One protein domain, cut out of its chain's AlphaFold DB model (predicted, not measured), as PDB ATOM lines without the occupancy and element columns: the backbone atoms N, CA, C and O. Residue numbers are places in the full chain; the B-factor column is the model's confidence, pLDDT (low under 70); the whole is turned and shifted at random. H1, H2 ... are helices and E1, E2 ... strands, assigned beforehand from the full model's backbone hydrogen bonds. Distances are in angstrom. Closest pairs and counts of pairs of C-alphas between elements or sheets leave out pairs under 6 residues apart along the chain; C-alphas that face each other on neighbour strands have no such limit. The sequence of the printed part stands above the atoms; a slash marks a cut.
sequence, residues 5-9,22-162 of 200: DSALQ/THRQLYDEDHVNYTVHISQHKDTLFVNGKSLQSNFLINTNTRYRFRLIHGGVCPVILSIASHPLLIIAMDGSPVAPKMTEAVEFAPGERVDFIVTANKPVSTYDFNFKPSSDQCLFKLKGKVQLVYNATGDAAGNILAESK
ATOM      1  N   ASP A   5       3.807 -43.536  32.733       65.94
ATOM      2  CA  ASP A   5       2.340 -43.636  32.814       65.94
ATOM      3  C   ASP A   5       1.807 -45.074  33.019       65.94
ATOM      4  O   ASP A   5       0.596 -45.309  33.027       65.94
ATOM      5  N   SER A   6       2.707 -46.050  33.166       64.94
ATOM      6  CA  SER A   6       2.401 -47.459  33.456       64.94
ATOM      7  C   SER A   6       3.136 -48.004  34.688       64.94
ATOM      8  O   SER A   6       3.047 -49.195  34.985       64.94
ATOM      9  N   ALA A   7       3.857 -47.141  35.410       70.38
ATOM     10  CA  ALA A   7       4.596 -47.521  36.605       70.38
ATOM     11  C   ALA A   7       3.660 -47.811  37.792       70.38
ATOM     12  O   ALA A   7       2.580 -47.229  37.924       70.38
ATOM     13  N   LEU A   8       4.101 -48.703  38.687       82.75
ATOM     14  CA  LEU A   8       3.444 -48.901  39.977       82.75
ATOM     15  C   LEU A   8       3.575 -47.616  40.798       82.75
ATOM     16  O   LEU A   8       4.682 -47.142  41.043       82.75
ATOM     17  N   GLN A   9       2.445 -47.078  41.239       86.12
ATOM     18  CA  GLN A   9       2.389 -45.809  41.950       86.12
ATOM     19  C   GLN A   9       1.308 -45.809  43.023       86.12
ATOM     20  O   GLN A   9       0.323 -46.545  42.942       86.12
ATOM     21  N   THR A  22       2.549 -28.924  63.507       95.19
ATOM     22  CA  THR A  22       2.654 -27.458  63.554       95.19
ATOM     23  C   THR A  22       1.329 -26.771  63.214       95.19
ATOM     24  O   THR A  22       0.961 -25.772  63.830       95.19
ATOM     25  N   HIS A  23       0.569 -27.322  62.266       97.25
ATOM     26  CA  HIS A  23      -0.662 -26.709  61.760       97.25
ATOM     27  C   HIS A  23      -1.939 -27.337  62.316       97.25
ATOM     28  O   HIS A  23      -3.023 -27.127  61.765       97.25
ATOM     29  N   ARG A  24      -1.853 -28.091  63.422       96.12
ATOM     30  CA  ARG A  24      -2.982 -28.880  63.947       96.12
ATOM     31  C   ARG A  24      -4.258 -28.063  64.152       96.12
ATOM     32  O   ARG A  24      -5.340 -28.601  63.944       96.12
ATOM     33  N   GLN A  25      -4.140 -26.799  64.556       96.81
ATOM     34  CA  GLN A  25      -5.277 -25.922  64.875       96.81
ATOM     35  C   GLN A  25      -6.027 -25.393  63.638       96.81
ATOM     36  O   GLN A  25      -7.132 -24.858  63.766       96.81
ATOM     37  N   LEU A  26      -5.447 -25.522  62.440       97.94
ATOM     38  CA  LEU A  26      -6.011 -24.949  61.216       97.94
ATOM     39  C   LEU A  26      -7.137 -25.801  60.607       97.94
ATOM     40  O   LEU A  26      -7.909 -25.287  59.800       97.94
ATOM     41  N   TYR A  27      -7.262 -27.070  60.999       98.06
ATOM     42  CA  TYR A  27      -8.253 -28.004  60.467       98.06
ATOM     43  C   TYR A  27      -8.895 -28.844  61.572       98.06
ATOM     44  O   TYR A  27      -8.317 -29.059  62.638       98.06
ATOM     45  N   ASP A  28     -10.083 -29.363  61.293       97.38
ATOM     46  CA  ASP A  28     -10.841 -30.208  62.211       97.38
ATOM     47  C   ASP A  28     -10.614 -31.686  61.855       97.38
ATOM     48  O   ASP A  28     -10.255 -32.482  62.728       97.38
ATOM     49  N   GLU A  29     -10.659 -31.996  60.553       96.81
ATOM     50  CA  GLU A  29     -10.620 -33.350  59.992       96.81
ATOM     51  C   GLU A  29      -9.372 -33.601  59.116       96.81
ATOM     52  O   GLU A  29      -9.049 -32.808  58.228       96.81
ATOM     53  N   ASP A  30      -8.685 -34.731  59.340       96.06
ATOM     54  CA  ASP A  30      -7.558 -35.243  58.528       96.06
ATOM     55  C   ASP A  30      -7.657 -36.773  58.418       96.06
ATOM     56  O   ASP A  30      -7.113 -37.535  59.226       96.06
ATOM     57  N   HIS A  31      -8.390 -37.222  57.398       94.44
ATOM     58  CA  HIS A  31      -8.709 -38.627  57.151       94.44
ATOM     59  C   HIS A  31      -8.288 -39.071  55.750       94.44
ATOM     60  O   HIS A  31      -8.126 -38.267  54.835       94.44
ATOM     61  N   VAL A  32      -8.153 -40.388  55.563       92.88
ATOM     62  CA  VAL A  32      -7.779 -40.996  54.272       92.88
ATOM     63  C   VAL A  32      -8.756 -40.612  53.153       92.88
ATOM     64  O   VAL A  32      -8.330 -40.427  52.018       92.88
ATOM     65  N   ASN A  33     -10.031 -40.379  53.477       94.31
ATOM     66  CA  ASN A  33     -11.055 -39.956  52.516       94.31
ATOM     67  C   ASN A  33     -10.750 -38.609  51.835       94.31
ATOM     68  O   ASN A  33     -11.258 -38.366  50.747       94.31
ATOM     69  N   TYR A  34      -9.910 -37.762  52.441       96.62
ATOM     70  CA  TYR A  34      -9.489 -36.464  51.897       96.62
ATOM     71  C   TYR A  34      -8.104 -36.525  51.234       96.62
ATOM     72  O   TYR A  34      -7.483 -35.502  50.946       96.62
ATOM     73  N   THR A  35      -7.611 -37.737  50.967       96.50
ATOM     74  CA  THR A  35      -6.431 -37.946  50.127       96.50
ATOM     75  C   THR A  35      -6.839 -37.875  48.661       96.50
ATOM     76  O   THR A  35      -7.803 -38.518  48.242       96.50
ATOM     77  N   VAL A  36      -6.096 -37.097  47.881       96.69
ATOM     78  CA  VAL A  36      -6.304 -36.898  46.447       96.69
ATOM     79  C   VAL A  36      -5.073 -37.420  45.721       96.69
ATOM     80  O   VAL A  36      -4.105 -36.697  45.503       96.69
ATOM     81  N   HIS A  37      -5.088 -38.697  45.365       95.44
ATOM     82  CA  HIS A  37      -4.065 -39.273  44.508       95.44
ATOM     83  C   HIS A  37      -4.481 -39.096  43.054       95.44
ATOM     84  O   HIS A  37      -5.480 -39.669  42.612       95.44
ATOM     85  N   ILE A  38      -3.717 -38.311  42.309       94.06
ATOM     86  CA  ILE A  38      -3.931 -38.164  40.875       94.06
ATOM     87  C   ILE A  38      -2.917 -39.005  40.118       94.06
ATOM     88  O   ILE A  38      -1.728 -39.004  40.425       94.06
ATOM     89  N   SER A  39      -3.400 -39.709  39.111       92.25
ATOM     90  CA  SER A  39      -2.589 -40.562  38.255       92.25
ATOM     91  C   SER A  39      -2.973 -40.366  36.807       92.25
ATOM     92  O   SER A  39      -4.127 -40.061  36.507       92.25
ATOM     93  N   GLN A  40      -2.029 -40.580  35.902       89.50
ATOM     94  CA  GLN A  40      -2.272 -40.445  34.475       89.50
ATOM     95  C   GLN A  40      -1.919 -41.734  33.746       89.50
ATOM     96  O   GLN A  40      -0.887 -42.341  34.016       89.50
ATOM     97  N   HIS A  41      -2.773 -42.119  32.802       87.44
ATOM     98  CA  HIS A  41      -2.471 -43.156  31.823       87.44
ATOM     99  C   HIS A  41      -2.898 -42.657  30.443       87.44
ATOM    100  O   HIS A  41      -4.085 -42.368  30.232       87.44
ATOM    101  N   LYS A  42      -1.941 -42.538  29.511       86.38
ATOM    102  CA  LYS A  42      -2.142 -41.825  28.234       86.38
ATOM    103  C   LYS A  42      -2.737 -40.425  28.486       86.38
ATOM    104  O   LYS A  42      -2.307 -39.719  29.395       86.38
ATOM    105  N   ASP A  43      -3.788 -40.057  27.760       87.75
ATOM    106  CA  ASP A  43      -4.449 -38.753  27.887       87.75
ATOM    107  C   ASP A  43      -5.564 -38.753  28.943       87.75
ATOM    108  O   ASP A  43      -6.444 -37.900  28.906       87.75
ATOM    109  N   THR A  44      -5.623 -39.738  29.846       90.19
ATOM    110  CA  THR A  44      -6.682 -39.814  30.866       90.19
ATOM    111  C   THR A  44      -6.117 -39.552  32.252       90.19
ATOM    112  O   THR A  44      -5.218 -40.263  32.701       90.19
ATOM    113  N   LEU A  45      -6.691 -38.564  32.942       91.56
ATOM    114  CA  LEU A  45      -6.445 -38.333  34.362       91.56
ATOM    115  C   LEU A  45      -7.408 -39.180  35.200       91.56
ATOM    116  O   LEU A  45      -8.608 -39.252  34.929       91.56
ATOM    117  N   PHE A  46      -6.867 -39.799  36.236       93.25
ATOM    118  CA  PHE A  46      -7.586 -40.566  37.237       93.25
ATOM    119  C   PHE A  46      -7.397 -39.888  38.586       93.25
ATOM    120  O   PHE A  46      -6.281 -39.520  38.945       93.25
ATOM    121  N   VAL A  47      -8.475 -39.779  39.353       95.06
ATOM    122  CA  VAL A  47      -8.467 -39.289  40.730       95.06
ATOM    123  C   VAL A  47      -8.879 -40.438  41.633       95.06
ATOM    124  O   VAL A  47      -9.936 -41.039  41.439       95.06
ATOM    125  N   ASN A  48      -8.017 -40.795  42.582       94.31
ATOM    126  CA  ASN A  48      -8.171 -41.954  43.462       94.31
ATOM    127  C   ASN A  48      -8.489 -43.248  42.684       94.31
ATOM    128  O   ASN A  48      -9.360 -44.026  43.069       94.31
ATOM    129  N   GLY A  49      -7.813 -43.445  41.543       91.62
ATOM    130  CA  GLY A  49      -8.003 -44.598  40.654       91.62
ATOM    131  C   GLY A  49      -9.256 -44.547  39.769       91.62
ATOM    132  O   GLY A  49      -9.493 -45.477  39.002       91.62
ATOM    133  N   LYS A  50     -10.056 -43.473  39.828       92.69
ATOM    134  CA  LYS A  50     -11.303 -43.315  39.059       92.69
ATOM    135  C   LYS A  50     -11.157 -42.234  37.986       92.69
ATOM    136  O   LYS A  50     -10.700 -41.137  38.276       92.69
ATOM    137  N   SER A  51     -11.582 -42.516  36.754       87.50
ATOM    138  CA  SER A  51     -11.529 -41.555  35.630       87.50
ATOM    139  C   SER A  51     -12.858 -40.853  35.327       87.50
ATOM    140  O   SER A  51     -12.861 -39.825  34.649       87.50
ATOM    141  N   LEU A  52     -13.983 -41.399  35.803       86.81
ATOM    142  CA  LEU A  52     -15.330 -40.900  35.493       86.81
ATOM    143  C   LEU A  52     -15.961 -40.109  36.642       86.81
ATOM    144  O   LEU A  52     -16.542 -39.055  36.412       86.81
ATOM    145  N   GLN A  53     -15.874 -40.600  37.876       90.31
ATOM    146  CA  GLN A  53     -16.482 -39.912  39.011       90.31
ATOM    147  C   GLN A  53     -15.686 -40.124  40.293       90.31
ATOM    148  O   GLN A  53     -15.373 -41.259  40.657       90.31
ATOM    149  N   SER A  54     -15.406 -39.033  41.003       94.00
ATOM    150  CA  SER A  54     -14.850 -39.063  42.356       94.00
ATOM    151  C   SER A  54     -15.490 -37.968  43.200       94.00
ATOM    152  O   SER A  54     -15.457 -36.801  42.828       94.00
ATOM    153  N   ASN A  55     -16.053 -38.338  44.346       95.75
ATOM    154  CA  ASN A  55     -16.756 -37.404  45.216       95.75
ATOM    155  C   ASN A  55     -16.054 -37.337  46.571       95.75
ATOM    156  O   ASN A  55     -15.694 -38.373  47.134       95.75
ATOM    157  N   PHE A  56     -15.917 -36.128  47.104       97.19
ATOM    158  CA  PHE A  56     -15.460 -35.868  48.462       97.19
ATOM    159  C   PHE A  56     -16.636 -35.334  49.270       97.19
ATOM    160  O   PHE A  56     -17.168 -34.270  48.959       97.19
ATOM    161  N   LEU A  57     -17.059 -36.095  50.276       96.88
ATOM    162  CA  LEU A  57     -18.172 -35.717  51.140       96.88
ATOM    163  C   LEU A  57     -17.661 -34.859  52.296       96.88
ATOM    164  O   LEU A  57     -16.717 -35.248  52.992       96.88
ATOM    165  N   ILE A  58     -18.298 -33.713  52.510       96.62
ATOM    166  CA  ILE A  58     -17.968 -32.791  53.595       96.62
ATOM    167  C   ILE A  58     -19.229 -32.332  54.321       96.62
ATOM    168  O   ILE A  58     -20.275 -32.118  53.718       96.62
ATOM    169  N   ASN A  59     -19.124 -32.163  55.629       96.00
ATOM    170  CA  ASN A  59     -20.140 -31.520  56.454       96.00
ATOM    171  C   ASN A  59     -19.884 -30.012  56.523       96.00
ATOM    172  O   ASN A  59     -18.729 -29.574  56.512       96.00
ATOM    173  N   THR A  60     -20.960 -29.236  56.627       95.06
ATOM    174  CA  THR A  60     -20.907 -27.783  56.827       95.06
ATOM    175  C   THR A  60     -20.104 -27.409  58.077       95.06
ATOM    176  O   THR A  60     -19.956 -28.197  59.013       95.06
ATOM    177  N   ASN A  61     -19.567 -26.188  58.090       94.12
ATOM    178  CA  ASN A  61     -18.853 -25.586  59.224       94.12
ATOM    179  C   ASN A  61     -17.646 -26.390  59.736       94.12
ATOM    180  O   ASN A  61     -17.227 -26.221  60.875       94.12
ATOM    181  N   THR A  62     -17.070 -27.243  58.891       96.81
ATOM    182  CA  THR A  62     -15.909 -28.076  59.222       96.81
ATOM    183  C   THR A  62     -14.743 -27.738  58.292       96.81
ATOM    184  O   THR A  62     -14.941 -27.424  57.113       96.81
ATOM    185  N   ARG A  63     -13.511 -27.781  58.803       98.31
ATOM    186  CA  ARG A  63     -12.280 -27.540  58.037       98.31
ATOM    187  C   ARG A  63     -11.569 -28.860  57.766       98.31
ATOM    188  O   ARG A  63     -11.182 -29.565  58.697       98.31
ATOM    189  N   TYR A  64     -11.355 -29.171  56.493       98.50
ATOM    190  CA  TYR A  64     -10.784 -30.439  56.046       98.50
ATOM    191  C   TYR A  64      -9.373 -30.238  55.522       98.50
ATOM    192  O   TYR A  64      -9.168 -29.414  54.629       98.50
ATOM    193  N   ARG A  65      -8.410 -31.013  56.029       98.38
ATOM    194  CA  ARG A  65      -7.075 -31.112  55.435       98.38
ATOM    195  C   ARG A  65      -7.113 -32.118  54.289       98.38
ATOM    196  O   ARG A  65      -7.186 -33.325  54.512       98.38
ATOM    197  N   PHE A  66      -7.030 -31.608  53.070       98.44
ATOM    198  CA  PHE A  66      -6.811 -32.417  51.883       98.44
ATOM    199  C   PHE A  66      -5.318 -32.645  51.679       98.44
ATOM    200  O   PHE A  66      -4.504 -31.747  51.902       98.44
ATOM    201  N   ARG A  67      -4.970 -33.858  51.249       97.75
ATOM    202  CA  ARG A  67      -3.590 -34.273  50.970       97.75
ATOM    203  C   ARG A  67      -3.501 -34.724  49.525       97.75
ATOM    204  O   ARG A  67      -3.985 -35.805  49.190       97.75
ATOM    205  N   LEU A  68      -2.939 -33.887  48.663       97.38
ATOM    206  CA  LEU A  68      -2.777 -34.201  47.252       97.38
ATOM    207  C   LEU A  68      -1.421 -34.841  46.987       97.38
ATOM    208  O   LEU A  68      -0.399 -34.379  47.488       97.38
ATOM    209  N   ILE A  69      -1.425 -35.892  46.170       96.50
ATOM    210  CA  ILE A  69      -0.233 -36.628  45.755       96.50
ATOM    211  C   ILE A  69      -0.276 -36.780  44.237       96.50
ATOM    212  O   ILE A  69      -1.202 -37.398  43.702       96.50
ATOM    213  N   HIS A  70       0.721 -36.221  43.549       94.44
ATOM    214  CA  HIS A  70       0.766 -36.234  42.093       94.44
ATOM    215  C   HIS A  70       1.594 -37.396  41.523       94.44
ATOM    216  O   HIS A  70       2.803 -37.291  41.358       94.44
ATOM    217  N   GLY A  71       0.925 -38.487  41.140       91.81
ATOM    218  CA  GLY A  71       1.477 -39.609  40.364       91.81
ATOM    219  C   GLY A  71       1.188 -39.497  38.858       91.81
ATOM    220  O   GLY A  71       0.777 -40.452  38.207       91.81
ATOM    221  N   GLY A  72       1.263 -38.296  38.291       89.56
ATOM    222  CA  GLY A  72       1.103 -38.090  36.846       89.56
ATOM    223  C   GLY A  72       2.417 -37.664  36.210       89.56
ATOM    224  O   GLY A  72       3.433 -37.566  36.884       89.56
ATOM    225  N   VAL A  73       2.391 -37.391  34.908       88.50
ATOM    226  CA  VAL A  73       3.589 -36.997  34.138       88.50
ATOM    227  C   VAL A  73       3.602 -35.514  33.771       88.50
ATOM    228  O   VAL A  73       4.521 -35.032  33.120       88.50
ATOM    229  N   CYS A  74       2.568 -34.784  34.170       88.56
ATOM    230  CA  CYS A  74       2.115 -33.594  33.482       88.56
ATOM    231  C   CYS A  74       1.680 -32.559  34.527       88.56
ATOM    232  O   CYS A  74       0.797 -32.900  35.306       88.56
ATOM    233  N   PRO A  75       2.255 -31.341  34.578       92.12
ATOM    234  CA  PRO A  75       1.893 -30.353  35.592       92.12
ATOM    235  C   PRO A  75       0.405 -29.994  35.559       92.12
ATOM    236  O   PRO A  75      -0.167 -29.733  34.492       92.12
ATOM    237  N   VAL A  76      -0.217 -29.953  36.736       92.81
ATOM    238  CA  VAL A  76      -1.662 -29.748  36.885       92.81
ATOM    239  C   VAL A  76      -1.940 -28.572  37.805       92.81
ATOM    240  O   VAL A  76      -1.330 -28.421  38.859       92.81
ATOM    241  N   ILE A  77      -2.916 -27.763  37.412       95.56
ATOM    242  CA  ILE A  77      -3.529 -26.724  38.226       95.56
ATOM    243  C   ILE A  77      -4.815 -27.280  38.824       95.56
ATOM    244  O   ILE A  77      -5.705 -27.753  38.112       95.56
ATOM    245  N   LEU A  78      -4.924 -27.178  40.139       96.62
ATOM    246  CA  LEU A  78      -6.071 -27.601  40.922       96.62
ATOM    247  C   LEU A  78      -6.818 -26.404  41.490       96.62
ATOM    248  O   LEU A  78      -6.206 -25.492  42.044       96.62
ATOM    249  N   SER A  79      -8.145 -26.444  41.408       97.88
ATOM    250  CA  SER A  79      -9.025 -25.483  42.074       97.88
ATOM    251  C   SER A  79     -10.346 -26.126  42.480       97.88
ATOM    252  O   SER A  79     -10.771 -27.134  41.913       97.88
ATOM    253  N   ILE A  80     -11.026 -25.531  43.458       98.38
ATOM    254  CA  ILE A  80     -12.367 -25.946  43.871       98.38
ATOM    255  C   ILE A  80     -13.291 -24.748  43.693       98.38
ATOM    256  O   ILE A  80     -13.010 -23.655  44.185       98.38
ATOM    257  N   ALA A  81     -14.394 -24.940  42.970       98.12
ATOM    258  CA  ALA A  81     -15.332 -23.864  42.683       98.12
ATOM    259  C   ALA A  81     -15.803 -23.191  43.982       98.12
ATOM    260  O   ALA A  81     -16.300 -23.857  44.893       98.12
ATOM    261  N   SER A  82     -15.642 -21.869  44.060       97.06
ATOM    262  CA  SER A  82     -16.018 -21.041  45.213       97.06
ATOM    263  C   SER A  82     -15.326 -21.397  46.536       97.06
ATOM    264  O   SER A  82     -15.802 -20.969  47.584       97.06
ATOM    265  N   HIS A  83     -14.228 -22.155  46.530       98.25
ATOM    266  CA  HIS A  83     -13.491 -22.501  47.746       98.25
ATOM    267  C   HIS A  83     -12.016 -22.136  47.588       98.25
ATOM    268  O   HIS A  83     -11.291 -22.847  46.890       98.25
ATOM    269  N   PRO A  84     -11.553 -21.073  48.263       97.94
ATOM    270  CA  PRO A  84     -10.133 -20.796  48.307       97.94
ATOM    271  C   PRO A  84      -9.433 -21.865  49.159       97.94
ATOM    272  O   PRO A  84      -9.998 -22.414  50.109       97.94
ATOM    273  N   LEU A  85      -8.189 -22.159  48.805       98.56
ATOM    274  CA  LEU A  85      -7.357 -23.207  49.382       98.56
ATOM    275  C   LEU A  85      -6.321 -22.567  50.307       98.56
ATOM    276  O   LEU A  85      -5.568 -21.688  49.883       98.56
ATOM    277  N   LEU A  86      -6.254 -23.013  51.560       98.62
ATOM    278  CA  LEU A  86      -5.183 -22.613  52.476       98.62
ATOM    279  C   LEU A  86      -4.054 -23.641  52.401       98.62
ATOM    280  O   LEU A  86      -4.165 -24.710  52.993       98.62
ATOM    281  N   ILE A  87      -2.982 -23.336  51.673       98.44
ATOM    282  CA  ILE A  87      -1.802 -24.207  51.567       98.44
ATOM    283  C   ILE A  87      -1.061 -24.206  52.903       98.44
ATOM    284  O   ILE A  87      -0.775 -23.130  53.426       98.44
ATOM    285  N   ILE A  88      -0.746 -25.389  53.438       98.25
ATOM    286  CA  ILE A  88      -0.087 -25.547  54.751       98.25
ATOM    287  C   ILE A  88       1.148 -26.454  54.729       98.25
ATOM    288  O   ILE A  88       1.965 -26.390  55.645       98.25
ATOM    289  N   ALA A  89       1.303 -27.303  53.712       97.56
ATOM    290  CA  ALA A  89       2.514 -28.093  53.520       97.56
ATOM    291  C   ALA A  89       2.772 -28.341  52.034       97.56
ATOM    292  O   ALA A  89       1.836 -28.444  51.237       97.56
ATOM    293  N   MET A  90       4.046 -28.473  51.687       95.94
ATOM    294  CA  MET A  90       4.508 -28.872  50.362       95.94
ATOM    295  C   MET A  90       5.572 -29.954  50.514       95.94
ATOM    296  O   MET A  90       6.452 -29.851  51.367       95.94
ATOM    297  N   ASP A  91       5.464 -31.017  49.724       94.00
ATOM    298  CA  ASP A  91       6.378 -32.159  49.725       94.00
ATOM    299  C   ASP A  91       6.635 -32.780  51.106       94.00
ATOM    300  O   ASP A  91       7.680 -33.374  51.368       94.00
ATOM    301  N   GLY A  92       5.633 -32.715  51.984       91.81
ATOM    302  CA  GLY A  92       5.701 -33.244  53.346       91.81
ATOM    303  C   GLY A  92       6.352 -32.300  54.360       91.81
ATOM    304  O   GLY A  92       6.394 -32.641  55.536       91.81
ATOM    305  N   SER A  93       6.811 -31.118  53.941       94.75
ATOM    306  CA  SER A  93       7.322 -30.086  54.847       94.75
ATOM    307  C   SER A  93       6.255 -29.019  55.113       94.75
ATOM    308  O   SER A  93       5.643 -28.527  54.158       94.75
ATOM    309  N   PRO A  94       6.018 -28.626  56.378       96.62
ATOM    310  CA  PRO A  94       5.110 -27.527  56.686       96.62
ATOM    311  C   PRO A  94       5.640 -26.217  56.088       96.62
ATOM    312  O   PRO A  94       6.838 -25.939  56.121       96.62
ATOM    313  N   VAL A  95       4.736 -25.398  55.552       96.81
ATOM    314  CA  VAL A  95       5.047 -24.072  54.993       96.81
ATOM    315  C   VAL A  95       4.210 -23.002  55.681       96.81
ATOM    316  O   VAL A  95       3.156 -23.299  56.236       96.81
ATOM    317  N   ALA A  96       4.645 -21.742  55.622       97.25
ATOM    318  CA  ALA A  96       3.827 -20.635  56.110       97.25
ATOM    319  C   ALA A  96       2.442 -20.655  55.421       97.25
ATOM    320  O   ALA A  96       2.404 -20.662  54.183       97.25
ATOM    321  N   PRO A  97       1.324 -20.662  56.177       98.25
ATOM    322  CA  PRO A  97       0.001 -20.807  55.589       98.25
ATOM    323  C   PRO A  97      -0.304 -19.713  54.564       98.25
ATOM    324  O   PRO A  97      -0.143 -18.523  54.845       98.25
ATOM    325  N   LYS A  98      -0.771 -20.106  53.374       97.75
ATOM    326  CA  LYS A  98      -1.076 -19.164  52.288       97.75
ATOM    327  C   LYS A  98      -2.404 -19.480  51.612       97.75
ATOM    328  O   LYS A  98      -2.593 -20.576  51.096       97.75
ATOM    329  N   MET A  99      -3.292 -18.489  51.565       98.12
ATOM    330  CA  MET A  99      -4.547 -18.569  50.812       98.12
ATOM    331  C   MET A  99      -4.306 -18.398  49.306       98.12
ATOM    332  O   MET A  99      -3.589 -17.484  48.889       98.12
ATOM    333  N   THR A 100      -4.932 -19.249  48.494       97.19
ATOM    334  CA  THR A 100      -4.886 -19.210  47.024       97.19
ATOM    335  C   THR A 100      -6.191 -19.726  46.417       97.19
ATOM    336  O   THR A 100      -6.864 -20.549  47.025       97.19
ATOM    337  N   GLU A 101      -6.552 -19.289  45.213       97.38
ATOM    338  CA  GLU A 101      -7.729 -19.820  44.489       97.38
ATOM    339  C   GLU A 101      -7.421 -21.131  43.756       97.38
ATOM    340  O   GLU A 101      -8.291 -21.968  43.514       97.38
ATOM    341  N   ALA A 102      -6.157 -21.297  43.376       96.62
ATOM    342  CA  ALA A 102      -5.672 -22.468  42.674       96.62
ATOM    343  C   ALA A 102      -4.213 -22.741  43.030       96.62
ATOM    344  O   ALA A 102      -3.460 -21.823  43.380       96.62
ATOM    345  N   VAL A 103      -3.813 -23.998  42.915       95.88
ATOM    346  CA  VAL A 103      -2.433 -24.432  43.126       95.88
ATOM    347  C   VAL A 103      -1.971 -25.243  41.929       95.88
ATOM    348  O   VAL A 103      -2.658 -26.168  41.501       95.88
ATOM    349  N   GLU A 104      -0.834 -24.859  41.366       94.56
ATOM    350  CA  GLU A 104      -0.123 -25.651  40.371       94.56
ATOM    351  C   GLU A 104       0.856 -26.588  41.074       94.56
ATOM    352  O   GLU A 104       1.532 -26.172  42.008       94.56
ATOM    353  N   PHE A 105       0.960 -27.829  40.621       91.75
ATOM    354  CA  PHE A 105       1.968 -28.762  41.113       91.75
ATOM    355  C   PHE A 105       2.498 -29.645  39.979       91.75
ATOM    356  O   PHE A 105       1.794 -29.977  39.016       91.75
ATOM    357  N   ALA A 106       3.766 -30.008  40.101       92.62
ATOM    358  CA  ALA A 106       4.527 -30.808  39.161       92.62
ATOM    359  C   ALA A 106       4.488 -32.308  39.519       92.62
ATOM    360  O   ALA A 106       4.169 -32.682  40.653       92.62
ATOM    361  N   PRO A 107       4.794 -33.199  38.558       91.88
ATOM    362  CA  PRO A 107       4.912 -34.637  38.799       91.88
ATOM    363  C   PRO A 107       5.735 -34.979  40.043       91.88
ATOM    364  O   PRO A 107       6.863 -34.518  40.193       91.88
ATOM    365  N   GLY A 108       5.183 -35.814  40.923       91.25
ATOM    366  CA  GLY A 108       5.823 -36.240  42.170       91.25
ATOM    367  C   GLY A 108       5.648 -35.284  43.355       91.25
ATOM    368  O   GLY A 108       5.967 -35.668  44.486       91.25
ATOM    369  N   GLU A 109       5.116 -34.079  43.142       94.81
ATOM    370  CA  GLU A 109       4.871 -33.138  44.233       94.81
ATOM    371  C   GLU A 109       3.669 -33.552  45.094       94.81
ATOM    372  O   GLU A 109       2.722 -34.224  44.655       94.81
ATOM    373  N   ARG A 110       3.724 -33.150  46.366       96.69
ATOM    374  CA  ARG A 110       2.619 -33.269  47.319       96.69
ATOM    375  C   ARG A 110       2.251 -31.900  47.852       96.69
ATOM    376  O   ARG A 110       3.122 -31.098  48.183       96.69
ATOM    377  N   VAL A 111       0.957 -31.661  48.008       97.56
ATOM    378  CA  VAL A 111       0.447 -30.417  48.583       97.56
ATOM    379  C   VAL A 111      -0.626 -30.751  49.602       97.56
ATOM    380  O   VAL A 111      -1.614 -31.413  49.276       97.56
ATOM    381  N   ASP A 112      -0.456 -30.241  50.817       98.12
ATOM    382  CA  ASP A 112      -1.513 -30.253  51.818       98.12
ATOM    383  C   ASP A 112      -2.173 -28.879  51.857       98.12
ATOM    384  O   ASP A 112      -1.511 -27.848  52.035       98.12
ATOM    385  N   PHE A 113      -3.495 -28.871  51.730       98.50
ATOM    386  CA  PHE A 113      -4.289 -27.655  51.774       98.50
ATOM    387  C   PHE A 113      -5.570 -27.862  52.567       98.50
ATOM    388  O   PHE A 113      -6.090 -28.971  52.678       98.50
ATOM    389  N   ILE A 114      -6.083 -26.777  53.132       98.75
ATOM    390  CA  ILE A 114      -7.314 -26.800  53.913       98.75
ATOM    391  C   ILE A 114      -8.450 -26.228  53.082       98.75
ATOM    392  O   ILE A 114      -8.323 -25.159  52.481       98.75
ATOM    393  N   VAL A 115      -9.575 -26.940  53.101       98.50
ATOM    394  CA  VAL A 115     -10.858 -26.491  52.561       98.50
ATOM    395  C   VAL A 115     -11.799 -26.242  53.729       98.50
ATOM    396  O   VAL A 115     -12.055 -27.134  54.539       98.50
ATOM    397  N   THR A 116     -12.317 -25.020  53.818       98.25
ATOM    398  CA  THR A 116     -13.315 -24.653  54.829       98.25
ATOM    399  C   THR A 116     -14.711 -24.822  54.243       98.25
ATOM    400  O   THR A 116     -15.036 -24.186  53.243       98.25
ATOM    401  N   ALA A 117     -15.542 -25.654  54.873       97.12
ATOM    402  CA  ALA A 117     -16.893 -25.958  54.411       97.12
ATOM    403  C   ALA A 117     -17.917 -24.872  54.808       97.12
ATOM    404  O   ALA A 117     -18.868 -25.135  55.544       97.12
ATOM    405  N   ASN A 118     -17.694 -23.629  54.373       95.50
ATOM    406  CA  ASN A 118     -18.509 -22.460  54.734       95.50
ATOM    407  C   ASN A 118     -19.437 -21.971  53.609       95.50
ATOM    408  O   ASN A 118     -19.900 -20.828  53.644       95.50
ATOM    409  N   LYS A 119     -19.668 -22.791  52.580       95.56
ATOM    410  CA  LYS A 119     -20.573 -22.465  51.473       95.56
ATOM    411  C   LYS A 119     -21.941 -23.135  51.656       95.56
ATOM    412  O   LYS A 119     -22.049 -24.077  52.442       95.56
ATOM    413  N   PRO A 120     -22.993 -22.639  50.973       95.06
ATOM    414  CA  PRO A 120     -24.307 -23.274  50.998       95.06
ATOM    415  C   PRO A 120     -24.237 -24.759  50.638       95.06
ATOM    416  O   PRO A 120     -23.390 -25.172  49.845       95.06
ATOM    417  N   VAL A 121     -25.150 -25.561  51.189       95.75
ATOM    418  CA  VAL A 121     -25.211 -26.993  50.881       95.75
ATOM    419  C   VAL A 121     -25.497 -27.172  49.392       95.75
ATOM    420  O   VAL A 121     -26.583 -26.876  48.903       95.75
ATOM    421  N   SER A 122     -24.481 -27.620  48.667       96.44
ATOM    422  CA  SER A 122     -24.513 -27.843  47.230       96.44
ATOM    423  C   SER A 122     -23.374 -28.785  46.833       96.44
ATOM    424  O   SER A 122     -22.588 -29.255  47.660       96.44
ATOM    425  N   THR A 123     -23.283 -29.058  45.541       97.19
ATOM    426  CA  THR A 123     -22.144 -29.730  44.925       97.19
ATOM    427  C   THR A 123     -21.283 -28.692  44.215       97.19
ATOM    428  O   THR A 123     -21.791 -27.885  43.435       97.19
ATOM    429  N   TYR A 124     -19.981 -28.725  44.481       97.88
ATOM    430  CA  TYR A 124     -18.991 -27.832  43.889       97.88
ATOM    431  C   TYR A 124     -18.010 -28.629  43.034       97.88
ATOM    432  O   TYR A 124     -17.569 -29.710  43.429       97.88
ATOM    433  N   ASP A 125     -17.658 -28.093  41.867       97.81
ATOM    434  CA  ASP A 125     -16.710 -28.747  40.972       97.81
ATOM    435  C   ASP A 125     -15.286 -28.653  41.525       97.81
ATOM    436  O   ASP A 125     -14.799 -27.581  41.899       97.81
ATOM    437  N   PHE A 126     -14.615 -29.799  41.548       97.06
ATOM    438  CA  PHE A 126     -13.222 -29.949  41.922       97.06
ATOM    439  C   PHE A 126     -12.416 -30.151  40.633       97.06
ATOM    440  O   PHE A 126     -12.439 -31.208  40.006       97.06
ATOM    441  N   ASN A 127     -11.752 -29.090  40.195       96.12
ATOM    442  CA  ASN A 127     -11.204 -28.981  38.855       96.12
ATOM    443  C   ASN A 127      -9.713 -29.311  38.814       96.12
ATOM    444  O   ASN A 127      -8.945 -28.891  39.679       96.12
ATOM    445  N   PHE A 128      -9.318 -29.988  37.738       94.75
ATOM    446  CA  PHE A 128      -7.933 -30.236  37.356       94.75
ATOM    447  C   PHE A 128      -7.747 -29.739  35.927       94.75
ATOM    448  O   PHE A 128      -8.472 -30.166  35.025       94.75
ATOM    449  N   LYS A 129      -6.799 -28.828  35.716       93.00
ATOM    450  CA  LYS A 129      -6.476 -28.260  34.403       93.00
ATOM    451  C   LYS A 129      -4.992 -28.447  34.107       93.00
ATOM    452  O   LYS A 129      -4.195 -28.365  35.037       93.00
ATOM    453  N   PRO A 130      -4.593 -28.687  32.854       92.06
ATOM    454  CA  PRO A 130      -3.182 -28.663  32.503       92.06
ATOM    455  C   PRO A 130      -2.616 -27.257  32.703       92.06
ATOM    456  O   PRO A 130      -3.293 -26.268  32.417       92.06
ATOM    457  N   SER A 131      -1.386 -27.173  33.210       89.62
ATOM    458  CA  SER A 131      -0.694 -25.884  33.354       89.62
ATOM    459  C   SER A 131      -0.100 -25.366  32.036       89.62
ATOM    460  O   SER A 131       0.020 -24.163  31.817       89.62
ATOM    461  N   SER A 132       0.253 -26.277  31.128       84.00
ATOM    462  CA  SER A 132       0.889 -25.961  29.850       84.00
ATOM    463  C   SER A 132       0.151 -26.619  28.692       84.00
ATOM    464  O   SER A 132      -0.296 -27.757  28.816       84.00
ATOM    465  N   ASP A 133       0.118 -25.947  27.541       80.69
ATOM    466  CA  ASP A 133      -0.486 -26.458  26.302       80.69
ATOM    467  C   ASP A 133       0.194 -27.733  25.774       80.69
ATOM    468  O   ASP A 133      -0.410 -28.508  25.035       80.69
ATOM    469  N   GLN A 134       1.448 -27.985  26.171       81.56
ATOM    470  CA  GLN A 134       2.170 -29.222  25.833       81.56
ATOM    471  C   GLN A 134       1.664 -30.430  26.631       81.56
ATOM    472  O   GLN A 134       1.909 -31.579  26.263       81.56
ATOM    473  N   CYS A 135       0.972 -30.174  27.738       80.56
ATOM    474  CA  CYS A 135       0.450 -31.185  28.628       80.56
ATOM    475  C   CYS A 135      -1.042 -31.390  28.352       80.56
ATOM    476  O   CYS A 135      -1.888 -30.627  28.807       80.56
ATOM    477  N   LEU A 136      -1.382 -32.437  27.601       79.69
ATOM    478  CA  LEU A 136      -2.766 -32.722  27.230       79.69
ATOM    479  C   LEU A 136      -3.259 -33.971  27.961       79.69
ATOM    480  O   LEU A 136      -3.098 -35.093  27.493       79.69
ATOM    481  N   PHE A 137      -3.898 -33.775  29.113       85.12
ATOM    482  CA  PHE A 137      -4.726 -34.807  29.732       85.12
ATOM    483  C   PHE A 137      -6.194 -34.389  29.707       85.12
ATOM    484  O   PHE A 137      -6.545 -33.209  29.683       85.12
ATOM    485  N   LYS A 138      -7.071 -35.386  29.750       84.38
ATOM    486  CA  LYS A 138      -8.514 -35.228  29.846       84.38
ATOM    487  C   LYS A 138      -8.994 -35.941  31.098       84.38
ATOM    488  O   LYS A 138      -8.800 -37.146  31.268       84.38
ATOM    489  N   LEU A 139      -9.659 -35.195  31.966       86.31
ATOM    490  CA  LEU A 139     -10.522 -35.792  32.968       86.31
ATOM    491  C   LEU A 139     -11.825 -36.183  32.257       86.31
ATOM    492  O   LEU A 139     -12.512 -35.320  31.716       86.31
ATOM    493  N   LYS A 140     -12.127 -37.484  32.174       86.38
ATOM    494  CA  LYS A 140     -13.273 -37.967  31.381       86.38
ATOM    495  C   LYS A 140     -14.623 -37.681  32.030       86.38
ATOM    496  O   LYS A 140     -15.615 -37.590  31.316       86.38
ATOM    497  N   GLY A 141     -14.673 -37.554  33.350       88.69
ATOM    498  CA  GLY A 141     -15.886 -37.134  34.037       88.69
ATOM    499  C   GLY A 141     -15.623 -36.072  35.094       88.69
ATOM    500  O   GLY A 141     -14.872 -35.134  34.842       88.69
ATOM    501  N   LYS A 142     -16.291 -36.169  36.245       93.00
ATOM    502  CA  LYS A 142     -16.333 -35.085  37.235       93.00
ATOM    503  C   LYS A 142     -15.736 -35.502  38.567       93.00
ATOM    504  O   LYS A 142     -15.949 -36.615  39.047       93.00
ATOM    505  N   VAL A 143     -15.030 -34.566  39.184       97.06
ATOM    506  CA  VAL A 143     -14.634 -34.663  40.584       97.06
ATOM    507  C   VAL A 143     -15.409 -33.592  41.331       97.06
ATOM    508  O   VAL A 143     -15.491 -32.454  40.873       97.06
ATOM    509  N   GLN A 144     -16.046 -33.971  42.430       97.31
ATOM    510  CA  GLN A 144     -17.023 -33.120  43.098       97.31
ATOM    511  C   GLN A 144     -16.766 -33.065  44.597       97.31
ATOM    512  O   GLN A 144     -16.482 -34.079  45.235       97.31
ATOM    513  N   LEU A 145     -16.897 -31.871  45.158       97.69
ATOM    514  CA  LEU A 145     -16.990 -31.638  46.590       97.69
ATOM    515  C   LEU A 145     -18.476 -31.521  46.941       97.69
ATOM    516  O   LEU A 145     -19.151 -30.589  46.499       97.69
ATOM    517  N   VAL A 146     -18.997 -32.492  47.684       97.62
ATOM    518  CA  VAL A 146     -20.430 -32.630  47.963       97.62
ATOM    519  C   VAL A 146     -20.676 -32.325  49.431       97.62
ATOM    520  O   VAL A 146     -20.141 -33.000  50.313       97.62
ATOM    521  N   TYR A 147     -21.492 -31.309  49.689       97.12
ATOM    522  CA  TYR A 147     -21.929 -30.985  51.038       97.12
ATOM    523  C   TYR A 147     -23.029 -31.944  51.494       97.12
ATOM    524  O   TYR A 147     -24.063 -32.072  50.841       97.12
ATOM    525  N   ASN A 148     -22.833 -32.562  52.654       91.06
ATOM    526  CA  ASN A 148     -23.890 -33.245  53.379       91.06
ATOM    527  C   ASN A 148     -24.686 -32.218  54.185       91.06
ATOM    528  O   ASN A 148     -24.119 -31.414  54.930       91.06
ATOM    529  N   ALA A 149     -26.011 -32.273  54.074       70.00
ATOM    530  CA  ALA A 149     -26.887 -31.559  54.986       70.00
ATOM    531  C   ALA A 149     -26.857 -32.272  56.345       70.00
ATOM    532  O   ALA A 149     -27.507 -33.300  56.529       70.00
ATOM    533  N   THR A 150     -26.097 -31.755  57.306       63.66
ATOM    534  CA  THR A 150     -26.354 -32.068  58.715       63.66
ATOM    535  C   THR A 150     -27.653 -31.366  59.137       63.66
ATOM    536  O   THR A 150     -28.032 -30.356  58.540       63.66
ATOM    537  N   GLY A 151     -28.381 -31.956  60.093       48.94
ATOM    538  CA  GLY A 151     -29.822 -31.763  60.349       48.94
ATOM    539  C   GLY A 151     -30.361 -30.331  60.484       48.94
ATOM    540  O   GLY A 151     -31.564 -30.146  60.330       48.94
ATOM    541  N   ASP A 152     -29.510 -29.322  60.652       49.88
ATOM    542  CA  ASP A 152     -29.917 -27.913  60.719       49.88
ATOM    543  C   ASP A 152     -30.067 -27.257  59.331       49.88
ATOM    544  O   ASP A 152     -30.819 -26.299  59.166       49.88
ATOM    545  N   ALA A 153     -29.406 -27.792  58.294       50.53
ATOM    546  CA  ALA A 153     -29.518 -27.313  56.911       50.53
ATOM    547  C   ALA A 153     -30.579 -28.068  56.088       50.53
ATOM    548  O   ALA A 153     -31.082 -27.544  55.096       50.53
ATOM    549  N   ALA A 154     -30.962 -29.282  56.500       46.34
ATOM    550  CA  ALA A 154     -31.980 -30.080  55.811       46.34
ATOM    551  C   ALA A 154     -33.371 -29.413  55.827       46.34
ATOM    552  O   ALA A 154     -34.125 -29.541  54.861       46.34
ATOM    553  N   GLY A 155     -33.685 -28.647  56.881       41.91
ATOM    554  CA  GLY A 155     -34.944 -27.903  57.001       41.91
ATOM    555  C   GLY A 155     -35.098 -26.759  55.989       41.91
ATOM    556  O   GLY A 155     -36.206 -26.511  55.522       41.91
ATOM    557  N   ASN A 156     -33.996 -26.119  55.580       47.91
ATOM    558  CA  ASN A 156     -34.025 -25.009  54.615       47.91
ATOM    559  C   ASN A 156     -33.943 -25.465  53.148       47.91
ATOM    560  O   ASN A 156     -34.444 -24.771  52.263       47.91
ATOM    561  N   ILE A 157     -33.388 -26.648  52.864       51.31
ATOM    562  CA  ILE A 157     -33.242 -27.147  51.482       51.31
ATOM    563  C   ILE A 157     -34.607 -27.486  50.848       51.31
ATOM    564  O   ILE A 157     -34.822 -27.225  49.664       51.31
ATOM    565  N   LEU A 158     -35.576 -27.973  51.635       48.28
ATOM    566  CA  LEU A 158     -36.954 -28.202  51.168       48.28
ATOM    567  C   LEU A 158     -37.691 -26.903  50.794       48.28
ATOM    568  O   LEU A 158     -38.605 -26.940  49.967       48.28
ATOM    569  N   ALA A 159     -37.286 -25.760  51.354       39.31
ATOM    570  CA  ALA A 159     -37.865 -24.459  51.032       39.31
ATOM    571  C   ALA A 159     -37.215 -23.823  49.786       39.31
ATOM    572  O   ALA A 159     -37.913 -23.248  48.949       39.31
ATOM    573  N   GLU A 160     -35.898 -23.977  49.606       46.09
ATOM    574  CA  GLU A 160     -35.155 -23.326  48.516       46.09
ATOM    575  C   GLU A 160     -35.248 -24.055  47.162       46.09
ATOM    576  O   GLU A 160     -35.195 -23.408  46.110       46.09
ATOM    577  N   SER A 161     -35.484 -25.375  47.142       43.44
ATOM    578  CA  SER A 161     -35.690 -26.121  45.887       43.44
ATOM    579  C   SER A 161     -36.968 -25.735  45.129       43.44
ATOM    580  O   SER A 161     -37.084 -26.054  43.947       43.44
ATOM    581  N   LYS A 162     -37.918 -25.022  45.752       35.59
ATOM    582  CA  LYS A 162     -39.179 -24.617  45.101       35.59
ATOM    583  C   LYS A 162     -39.119 -23.236  44.427       35.59
ATOM    584  O   LYS A 162     -40.030 -22.899  43.676       35.59
TER     585      LYS A 162
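This is residues 5 to 9 and 22 to 162 of the 200 residues of the protein "laccase-2-like" of Diaphorina citri (UniProt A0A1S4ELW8). Two strongly twisted sheets stand face to face as a sandwich, E2 E1 E4 E9 E6 E7 and E3 E11 E10 E5 E8, the second curled like part of a barrel. The chain passes back and forth between them, and after E11 the short helix H1 sticks out, on neither sheet. The printed part has 146 residues with eleven named strands, E1 to E11, and then one named helix; the class is mostly strand. Each sheet, in the order given, is mixed. The whole is compact, with a radius of gyration of the C-alphas of 15.9 A and spans of 48 by 38 by 26 A.

E1, residues 35 to 41, and E2, residues 44 to 47, form a hairpin, with N 39 and O 46 2.9 A apart. E1 is parallel to E4, residues 63 to 71, with N 36 and O 67 2.8 A apart. E4 is antiparallel to E9, residues 110 to 116, with N 66 and O 113 2.8 A apart. E9 is antiparallel to E6, residues 85 to 90, with N 114 and O 86 2.8 A apart. E6 and the edge strand E7, residues 93 to 100, form a hairpin, with N 87 and O 98 2.8 A apart; E7 bends by 71 degrees at residue 96. In the other sheet, edge strand E3, residues 53 to 59, is parallel to E11, residues 142 to 148, with N 56 and O 144 2.8 A apart. E11 and E10, residues 123 to 130, form a hairpin, with N 145 and O 124 2.8 A apart. E10 is antiparallel to E5, residues 76 to 80, with N 129 and O 77 2.8 A apart. E5 is antiparallel to edge strand E8, residues 102 to 105, with N 78 and O 103 2.8 A apart. The sheets' best planes are 19 degrees apart, and the facing parts are 8.4 A centre to centre. H1, residues 151 to 160, is apart from E1 to E10; 2 of its 6 O i to N i+4 pairs and 3 of its 7 O i to N i+3 pairs are within hydrogen-bond range.

E1 begins at C-alpha 35 (-6.431, -37.946, 50.127). E4 is 25.4 A long from first to last C-alpha, E10 22.7 A and E3 19.7 A. H1, 15.5 A long, ends at C-alpha 160 (-35.155, -23.326, 48.516).

The C-alphas of Ala 7 and Ala 159 are the two farthest apart, at 50.4 A. Residues 10 to 21 are not printed; C-alphas 9 and 22 are 28.3 A apart across the cut. The link E10 to E11, 11 residues, is long. Residues 5 to 6 and 150 to 162 have pLDDT under 70.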